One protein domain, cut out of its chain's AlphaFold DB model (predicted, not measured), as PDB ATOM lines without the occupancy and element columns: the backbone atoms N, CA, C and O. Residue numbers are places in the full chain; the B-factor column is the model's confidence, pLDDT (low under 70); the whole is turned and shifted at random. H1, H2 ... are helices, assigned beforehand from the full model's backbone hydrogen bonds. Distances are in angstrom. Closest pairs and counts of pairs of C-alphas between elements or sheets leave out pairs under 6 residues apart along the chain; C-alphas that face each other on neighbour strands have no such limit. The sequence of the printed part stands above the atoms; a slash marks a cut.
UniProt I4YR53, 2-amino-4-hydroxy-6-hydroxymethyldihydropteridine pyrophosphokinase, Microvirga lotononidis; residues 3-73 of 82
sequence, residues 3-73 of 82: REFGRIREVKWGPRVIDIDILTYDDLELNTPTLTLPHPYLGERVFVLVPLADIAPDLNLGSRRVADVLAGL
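This is residues 3 to 73 of the 82 residues of the protein "2-amino-4-hydroxy-6-hydroxymethyldihydropteridine pyrophosphokinase" of Microvirga lotononidis (UniProt I4YR53). There is little regular structure here: helix H1, with the shorter H2 packed on it at a steep angle, forms a small head at one end, and a long stretch without named elements, residues 3 to 45, runs to the other end, where residues 9 to 15 stick out. On the way it folds back on itself, residues 30 to 31 pairing antiparallel with 36 to 37. The 71 printed residues hold H1 then H2, no named strand, class all helix with 16 residues in named elements; the whole is loose, radius of gyration of the C-alphas 14.1 A, spanning 37 by 25 by 19 A.

Find C-alpha 46 at (179.937, 177.620, 192.342); from there H1, residues 46 to 55, runs 14.5 A. H2, residues 66 to 71, runs 8.6 A to C-alpha 71 at (180.287, 185.008, 199.872).

Look at Ala 53 and Ala 67, whose C-alphas, 5.8 A apart, are the closest where H1 and H2 touch. Their lines stand at a steep tilt of 56 degrees, opposite ways. In H2 every O i to N i+4 pair is within hydrogen-bond range, in H1 5 of 6.

The C-alphas of Glu 10 and Asp 58 are farthest apart, 38.2 A. The printed part has no cut, and the link from H1 to H2 is short. Model confidence is under 70 at residues 3 to 10 and 12 to 14.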
ATOM      1  N   ARG A   3     187.631 154.759 184.536       61.66
ATOM      2  CA  ARG A   3     187.673 153.781 183.432       61.66
ATOM      3  C   ARG A   3     186.837 152.536 183.720       61.66
ATOM      4  O   ARG A   3     186.262 151.973 182.799       61.66
ATOM      5  N   GLU A   4     186.759 152.137 184.985       65.38
ATOM      6  CA  GLU A   4     185.950 150.991 185.419       65.38
ATOM      7  C   GLU A   4     184.453 151.318 185.385       65.38
ATOM      8  O   GLU A   4     183.647 150.427 185.161       65.38
ATOM      9  N   PHE A   5     184.088 152.601 185.496       60.38
ATOM     10  CA  PHE A   5     182.727 153.101 185.277       60.38
ATOM     11  C   PHE A   5     182.417 153.429 183.802       60.38
ATOM     12  O   PHE A   5     181.427 154.096 183.510       60.38
ATOM     13  N   GLY A   6     183.240 152.965 182.853       60.47
ATOM     14  CA  GLY A   6     182.921 153.040 181.424       60.47
ATOM     15  C   GLY A   6     183.241 154.376 180.750       60.47
ATOM     16  O   GLY A   6     182.567 154.754 179.795       60.47
ATOM     17  N   ARG A   7     184.266 155.113 181.204       55.75
ATOM     18  CA  ARG A   7     184.721 156.339 180.520       55.75
ATOM     19  C   ARG A   7     185.141 156.054 179.065       55.75
ATOM     20  O   ARG A   7     186.267 155.625 178.816       55.75
ATOM     21  N   ILE A   8     184.275 156.396 178.108       64.06
ATOM     22  CA  ILE A   8     184.573 156.468 176.669       64.06
ATOM     23  C   ILE A   8     184.751 157.948 176.305       64.06
ATOM     24  O   ILE A   8     183.885 158.782 176.557       64.06
ATOM     25  N   ARG A   9     185.922 158.315 175.776       61.59
ATOM     26  CA  ARG A   9     186.270 159.714 175.482       61.59
ATOM     27  C   ARG A   9     185.830 160.068 174.055       61.59
ATOM     28  O   ARG A   9     186.663 160.105 173.161       61.59
ATOM     29  N   GLU A  10     184.534 160.298 173.847       65.38
ATOM     30  CA  GLU A  10     183.982 160.600 172.510       65.38
ATOM     31  C   GLU A  10     184.150 162.077 172.110       65.38
ATOM     32  O   GLU A  10     184.467 162.374 170.961       65.38
ATOM     33  N   VAL A  11     184.007 163.015 173.059       70.19
ATOM     34  CA  VAL A  11     184.079 164.468 172.805       70.19
ATOM     35  C   VAL A  11     184.854 165.183 173.920       70.19
ATOM     36  O   VAL A  11     184.658 164.920 175.111       70.19
ATOM     37  N   LYS A  12     185.738 166.125 173.561       63.41
ATOM     38  CA  LYS A  12     186.411 167.011 174.530       63.41
ATOM     39  C   LYS A  12     185.330 167.886 175.190       63.41
ATOM     40  O   LYS A  12     184.689 168.653 174.486       63.41
ATOM     41  N   TRP A  13     185.151 167.774 176.512       67.56
ATOM     42  CA  TRP A  13     184.060 168.404 177.297       67.56
ATOM     43  C   TRP A  13     182.651 167.826 177.069       67.56
ATOM     44  O   TRP A  13     181.670 168.443 177.467       67.56
ATOM     45  N   GLY A  14     182.545 166.635 176.473       69.62
ATOM     46  CA  GLY A  14     181.270 165.924 176.391       69.62
ATOM     47  C   GLY A  14     180.746 165.473 177.764       69.62
ATOM     48  O   GLY A  14     181.514 165.449 178.736       69.62
ATOM     49  N   PRO A  15     179.457 165.098 177.840       73.31
ATOM     50  CA  PRO A  15     178.864 164.524 179.044       73.31
ATOM     51  C   PRO A  15     179.657 163.294 179.500       73.31
ATOM     52  O   PRO A  15     180.126 162.497 178.686       73.31
ATOM     53  N   ARG A  16     179.839 163.163 180.814       77.44
ATOM     54  CA  ARG A  16     180.595 162.074 181.446       77.44
ATOM     55  C   ARG A  16     179.709 161.421 182.492       77.44
ATOM     56  O   ARG A  16     178.962 162.120 183.167       77.44
ATOM     57  N   VAL A  17     179.823 160.103 182.644       80.25
ATOM     58  CA  VAL A  17     179.128 159.363 183.713       80.25
ATOM     59  C   VAL A  17     179.605 159.838 185.088       80.25
ATOM     60  O   VAL A  17     178.805 159.997 186.001       80.25
ATOM     61  N   ILE A  18     180.909 160.093 185.219       79.56
ATOM     62  CA  ILE A  18     181.536 160.621 186.429       79.56
ATOM     63  C   ILE A  18     182.784 161.431 186.051       79.56
ATOM     64  O   ILE A  18     183.446 161.115 185.058       79.56
ATOM     65  N   ASP A  19     183.080 162.472 186.828       82.19
ATOM     66  CA  ASP A  19     184.305 163.275 186.740       82.19
ATOM     67  C   ASP A  19     184.850 163.454 188.160       82.19
ATOM     68  O   ASP A  19     184.121 163.911 189.045       82.19
ATOM     69  N   ILE A  20     186.089 163.028 188.398       85.75
ATOM     70  CA  ILE A  20     186.748 163.124 189.703       85.75
ATOM     71  C   ILE A  20     187.918 164.100 189.586       85.75
ATOM     72  O   ILE A  20     188.951 163.780 189.001       85.75
ATOM     73  N   ASP A  21     187.761 165.271 190.199       88.25
ATOM     74  CA  ASP A  21     188.794 166.304 190.268       88.25
ATOM     75  C   ASP A  21     189.473 166.304 191.649       88.25
ATOM     76  O   ASP A  21     188.805 166.293 192.686       88.25
ATOM     77  N   ILE A  22     190.809 166.373 191.675       89.94
ATOM     78  CA  ILE A  22     191.561 166.662 192.906       89.94
ATOM     79  C   ILE A  22     191.587 168.179 193.087       89.94
ATOM     80  O   ILE A  22     192.112 168.900 192.241       89.94
ATOM     81  N   LEU A  23     191.016 168.656 194.194       89.25
ATOM     82  CA  LEU A  23     190.871 170.083 194.483       89.25
ATOM     83  C   LEU A  23     192.109 170.677 195.168       89.25
ATOM     84  O   LEU A  23     192.605 171.724 194.759       89.25
ATOM     85  N   THR A  24     192.600 170.007 196.207       89.38
ATOM     86  CA  THR A  24     193.793 170.371 196.979       89.38
ATOM     87  C   THR A  24     194.350 169.124 197.671       89.38
ATOM     88  O   THR A  24     193.663 168.099 197.728       89.38
ATOM     89  N   TYR A  25     195.579 169.197 198.181       90.38
ATOM     90  CA  TYR A  25     196.220 168.131 198.946       90.38
ATOM     91  C   TYR A  25     197.168 168.743 199.983       90.38
ATOM     92  O   TYR A  25     198.252 169.187 199.618       90.38
ATOM     93  N   ASP A  26     196.758 168.784 201.253       87.56
ATOM     94  CA  ASP A  26     197.481 169.487 202.325       87.56
ATOM     95  C   ASP A  26     197.955 170.886 201.866       87.56
ATOM     96  O   ASP A  26     197.181 171.635 201.264       87.56
ATOM     97  N   ASP A  27     199.230 171.209 202.095       85.94
ATOM     98  CA  ASP A  27     199.890 172.440 201.646       85.94
ATOM     99  C   ASP A  27     200.669 172.240 200.326       85.94
ATOM    100  O   ASP A  27     201.595 172.992 200.010       85.94
ATOM    101  N   LEU A  28     200.360 171.187 199.558       89.19
ATOM    102  CA  LEU A  28     201.080 170.855 198.331       89.19
ATOM    103  C   LEU A  28     200.714 171.814 197.194       89.19
ATOM    104  O   LEU A  28     199.626 171.749 196.619       89.19
ATOM    105  N   GLU A  29     201.692 172.613 196.780       90.94
ATOM    106  CA  GLU A  29     201.658 173.328 195.508       90.94
ATOM    107  C   GLU A  29     202.318 172.485 194.415       90.94
ATOM    108  O   GLU A  29     203.483 172.088 194.512       90.94
ATOM    109  N   LEU A  30     201.569 172.202 193.351       92.69
ATOM    110  CA  LEU A  30     202.048 171.396 192.236       92.69
ATOM    111  C   LEU A  30     201.637 172.029 190.912       92.69
ATOM    112  O   LEU A  30     200.466 172.306 190.678       92.69
ATOM    113  N   ASN A  31     202.594 172.188 190.003       93.88
ATOM    114  CA  ASN A  31     202.323 172.621 188.640       93.88
ATOM    115  C   ASN A  31     203.067 171.719 187.656       93.88
ATOM    116  O   ASN A  31     204.237 171.931 187.342       93.88
ATOM    117  N   THR A  32     202.385 170.673 187.202       93.38
ATOM    118  CA  THR A  32     202.905 169.725 186.213       93.38
ATOM    119  C   THR A  32     201.988 169.689 184.993       93.38
ATOM    120  O   THR A  32     200.819 170.065 185.098       93.38
ATOM    121  N   PRO A  33     202.446 169.168 183.840       90.56
ATOM    122  CA  PRO A  33     201.595 169.035 182.656       90.56
ATOM    123  C   PRO A  33     200.336 168.176 182.865       90.56
ATOM    124  O   PRO A  33     199.401 168.263 182.072       90.56
ATOM    125  N   THR A  34     200.317 167.319 183.891       89.50
ATOM    126  CA  THR A  34     199.222 166.372 184.151       89.50
ATOM    127  C   THR A  34     198.403 166.689 185.399       89.50
ATOM    128  O   THR A  34     197.322 166.126 185.546       89.50
ATOM    129  N   LEU A  35     198.900 167.540 186.298       91.56
ATOM    130  CA  LEU A  35     198.234 167.876 187.555       91.56
ATOM    131  C   LEU A  35     198.657 169.267 188.039       91.56
ATOM    132  O   LEU A  35     199.855 169.551 188.162       91.56
ATOM    133  N   THR A  36     197.661 170.089 188.362       92.56
ATOM    134  CA  THR A  36     197.831 171.407 188.975       92.56
ATOM    135  C   THR A  36     197.086 171.433 190.304       92.56
ATOM    136  O   THR A  36     195.879 171.186 190.324       92.56
ATOM    137  N   LEU A  37     197.805 171.709 191.392       90.44
ATOM    138  CA  LEU A  37     197.281 171.849 192.748       90.44
ATOM    139  C   LEU A  37     197.770 173.168 193.371       90.44
ATOM    140  O   LEU A  37     198.957 173.478 193.236       90.44
ATOM    141  N   PRO A  38     196.900 173.916 194.072       89.31
ATOM    142  CA  PRO A  38     195.445 173.747 194.128       89.31
ATOM    143  C   PRO A  38     194.799 173.835 192.736       89.31
ATOM    144  O   PRO A  38     195.358 174.435 191.816       89.31
ATOM    145  N   HIS A  39     193.634 173.210 192.557       89.50
ATOM    146  CA  HIS A  39     192.970 173.183 191.257       89.50
ATOM    147  C   HIS A  39     192.706 174.622 190.761       89.50
ATOM    148  O   HIS A  39     192.057 175.404 191.464       89.50
ATOM    149  N   PRO A  40     193.130 174.993 189.538       85.75
ATOM    150  CA  PRO A  40     193.220 176.395 189.121       85.75
ATOM    151  C   PRO A  40     191.864 177.112 189.049       85.75
ATOM    152  O   PRO A  40     191.787 178.309 189.294       85.75
ATOM    153  N   TYR A  41     190.781 176.381 188.762       84.12
ATOM    154  CA  TYR A  41     189.430 176.947 188.605       84.12
ATOM    155  C   TYR A  41     188.524 176.766 189.828       84.12
ATOM    156  O   TYR A  41     187.304 176.892 189.722       84.12
ATOM    157  N   LEU A  42     189.081 176.400 190.983       81.06
ATOM    158  CA  LEU A  42     188.283 176.087 192.172       81.06
ATOM    159  C   LEU A  42     187.460 177.306 192.632       81.06
ATOM    160  O   LEU A  42     186.274 177.178 192.925       81.06
ATOM    161  N   GLY A  43     188.047 178.505 192.576       78.06
ATOM    162  CA  GLY A  43     187.390 179.760 192.961       78.06
ATOM    163  C   GLY A  43     186.322 180.286 191.993       78.06
ATOM    164  O   GLY A  43     185.676 181.279 192.306       78.06
ATOM    165  N   GLU A  44     186.130 179.652 190.835       81.12
ATOM    166  CA  GLU A  44     185.191 180.107 189.794       81.12
ATOM    167  C   GLU A  44     183.963 179.191 189.669       81.12
ATOM    168  O   GLU A  44     182.968 179.543 189.035       81.12
ATOM    169  N   ARG A  45     184.009 177.999 190.276       84.38
ATOM    170  CA  ARG A  45     182.988 176.957 190.118       84.38
ATOM    171  C   ARG A  45     182.075 176.898 191.336       84.38
ATOM    172  O   ARG A  45     182.354 176.207 192.311       84.38
ATOM    173  N   VAL A  46     180.929 177.568 191.249       85.75
ATOM    174  CA  VAL A  46     179.937 177.620 192.342       85.75
ATOM    175  C   VAL A  46     179.458 176.223 192.762       85.75
ATOM    176  O   VAL A  46     179.338 175.951 193.952       85.75
ATOM    177  N   PHE A  47     179.271 175.300 191.813       87.00
ATOM    178  CA  PHE A  47     178.866 173.914 192.098       87.00
ATOM    179  C   PHE A  47     179.932 173.088 192.842       87.00
ATOM    180  O   PHE A  47     179.609 172.029 193.370       87.00
ATOM    181  N   VAL A  48     181.184 173.556 192.896       89.00
ATOM    182  CA  VAL A  48     182.246 172.991 193.745       89.00
ATOM    183  C   VAL A  48     182.261 173.701 195.097       89.00
ATOM    184  O   VAL A  48     182.313 173.055 196.138       89.00
ATOM    185  N   LEU A  49     182.179 175.033 195.091       88.56
ATOM    186  CA  LEU A  49     182.296 175.852 196.299       88.56
ATOM    187  C   LEU A  49     181.130 175.678 197.275       88.56
ATOM    188  O   LEU A  49     181.363 175.686 198.477       88.56
ATOM    189  N   VAL A  50     179.895 175.509 196.789       89.06
ATOM    190  CA  VAL A  50     178.717 175.291 197.646       89.06
ATOM    191  C   VAL A  50     178.856 174.018 198.496       89.06
ATOM    192  O   VAL A  50     178.837 174.142 199.719       89.06
ATOM    193  N   PRO A  51     179.048 172.811 197.922       89.75
ATOM    194  CA  PRO A  51     179.237 171.612 198.737       89.75
ATOM    195  C   PRO A  51     180.543 171.644 199.542       89.75
ATOM    196  O   PRO A  51     180.590 171.096 200.638       89.75
ATOM    197  N   LEU A  52     181.597 172.302 199.045       89.88
ATOM    198  CA  LEU A  52     182.849 172.438 199.789       89.88
ATOM    199  C   LEU A  52     182.685 173.319 201.037       89.88
ATOM    200  O   LEU A  52     183.247 172.998 202.080       89.88
ATOM    201  N   ALA A  53     181.885 174.386 200.963       90.56
ATOM    202  CA  ALA A  53     181.572 175.238 202.107       90.56
ATOM    203  C   ALA A  53     180.758 174.501 203.183       90.56
ATOM    204  O   ALA A  53     180.924 174.798 204.363       90.56
ATOM    205  N   ASP A  54     179.921 173.532 202.793       89.88
ATOM    206  CA  ASP A  54     179.159 172.697 203.733       89.88
ATOM    207  C   ASP A  54     180.076 171.790 204.579       89.88
ATOM    208  O   ASP A  54     179.758 171.515 205.736       89.88
ATOM    209  N   ILE A  55     181.195 171.309 204.019       92.31
ATOM    210  CA  ILE A  55     182.071 170.318 204.677       92.31
ATOM    211  C   ILE A  55     183.381 170.899 205.221       92.31
ATOM    212  O   ILE A  55     183.935 170.360 206.176       92.31
ATOM    213  N   ALA A  56     183.901 171.965 204.613       91.44
ATOM    214  CA  ALA A  56     185.208 172.542 204.914       91.44
ATOM    215  C   ALA A  56     185.230 174.065 204.640       91.44
ATOM    216  O   ALA A  56     185.961 174.534 203.763       91.44
ATOM    217  N   PRO A  57     184.441 174.869 205.381       90.81
ATOM    218  CA  PRO A  57     184.305 176.310 205.139       90.81
ATOM    219  C   PRO A  57     185.601 177.107 205.359       90.81
ATOM    220  O   PRO A  57     185.819 178.115 204.683       90.81
ATOM    221  N   ASP A  58     186.459 176.648 206.276       91.00
ATOM    222  CA  ASP A  58     187.736 177.286 206.624       91.00
ATOM    223  C   ASP A  58     188.925 176.783 205.791       91.00
ATOM    224  O   ASP A  58     190.059 177.199 206.022       91.00
ATOM    225  N   LEU A  59     188.690 175.900 204.811       89.31
ATOM    226  CA  LEU A  59     189.743 175.443 203.910       89.31
ATOM    227  C   LEU A  59     190.302 176.628 203.111       89.31
ATOM    228  O   LEU A  59     189.550 177.426 202.543       89.31
ATOM    229  N   ASN A  60     191.628 176.722 203.045       85.62
ATOM    230  CA  ASN A  60     192.309 177.770 202.297       85.62
ATOM    231  C   ASN A  60     192.354 177.435 200.802       85.62
ATOM    232  O   ASN A  60     192.804 176.370 200.388       85.62
ATOM    233  N   LEU A  61     191.914 178.389 199.988       80.12
ATOM    234  CA  LEU A  61     192.019 178.407 198.534       80.12
ATOM    235  C   LEU A  61     193.026 179.491 198.143       80.12
ATOM    236  O   LEU A  61     192.658 180.617 197.791       80.12
ATOM    237  N   GLY A  62     194.313 179.177 198.286       78.88
ATOM    238  CA  GLY A  62     195.369 180.187 198.244       78.88
ATOM    239  C   GLY A  62     195.255 181.127 199.446       78.88
ATOM    240  O   GLY A  62     195.360 180.690 200.586       78.88
ATOM    241  N   SER A  63     195.009 182.418 199.206       76.19
ATOM    242  CA  SER A  63     194.949 183.451 200.254       76.19
ATOM    243  C   SER A  63     193.554 183.718 200.839       76.19
ATOM    244  O   SER A  63     193.405 184.616 201.666       76.19
ATOM    245  N   ARG A  64     192.516 182.991 200.405       84.06
ATOM    246  CA  ARG A  64     191.124 183.179 200.861       84.06
ATOM    247  C   ARG A  64     190.523 181.862 201.329       84.06
ATOM    248  O   ARG A  64     190.840 180.824 200.758       84.06
ATOM    249  N   ARG A  65     189.605 181.897 202.298       88.88
ATOM    250  CA  ARG A  65     188.858 180.700 202.712       88.88
ATOM    251  C   ARG A  65     187.698 180.419 201.768       88.88
ATOM    252  O   ARG A  65     187.152 181.346 201.163       88.88
ATOM    253  N   VAL A  66     187.275 179.160 201.682       89.75
ATOM    254  CA  VAL A  66     186.106 178.738 200.886       89.75
ATOM    255  C   VAL A  66     184.876 179.600 201.185       89.75
ATOM    256  O   VAL A  66     184.236 180.088 200.251       89.75
ATOM    257  N   ALA A  67     184.572 179.844 202.462       87.19
ATOM    258  CA  ALA A  67     183.436 180.674 202.864       87.19
ATOM    259  C   ALA A  67     183.526 182.114 202.323       87.19
ATOM    260  O   ALA A  67     182.532 182.653 201.831       87.19
ATOM    261  N   ASP A  68     184.722 182.709 202.357       88.44
ATOM    262  CA  ASP A  68     184.964 184.077 201.887       88.44
ATOM    263  C   ASP A  68     184.831 184.165 200.355       88.44
ATOM    264  O   ASP A  68     184.272 185.124 199.820       88.44
ATOM    265  N   VAL A  69     185.304 183.142 199.634       86.56
ATOM    266  CA  VAL A  69     185.160 183.052 198.173       86.56
ATOM    267  C   VAL A  69     183.691 182.893 197.781       86.56
ATOM    268  O   VAL A  69     183.218 183.606 196.898       86.56
ATOM    269  N   LEU A  70     182.949 182.009 198.455       86.12
ATOM    270  CA  LEU A  70     181.532 181.780 198.172       86.12
ATOM    271  C   LEU A  70     180.669 183.011 198.481       86.12
ATOM    272  O   LEU A  70     179.707 183.271 197.761       86.12
ATOM    273  N   ALA A  71     181.003 183.780 199.521       85.25
ATOM    274  CA  ALA A  71     180.287 185.008 199.872       85.25
ATOM    275  C   ALA A  71     180.358 186.082 198.770       85.25
ATOM    276  O   ALA A  71     179.431 186.877 198.629       85.25
ATOM    277  N   GLY A  72     181.436 186.095 197.979       79.38
ATOM    278  CA  GLY A  72     181.627 187.024 196.864       79.38
ATOM    279  C   GLY A  72     181.010 186.578 195.534       79.38
ATOM    280  O   GLY A  72     181.111 187.311 194.552       79.38
ATOM    281  N   LEU A  73     180.398 185.390 195.473       78.50
ATOM    282  CA  LEU A  73     179.860 184.805 194.244       78.50
ATOM    283  C   LEU A  73     178.333 184.735 194.282       78.50
ATOM    284  O   LEU A  73     177.719 184.460 195.312       78.50
TER     285      LEU A  73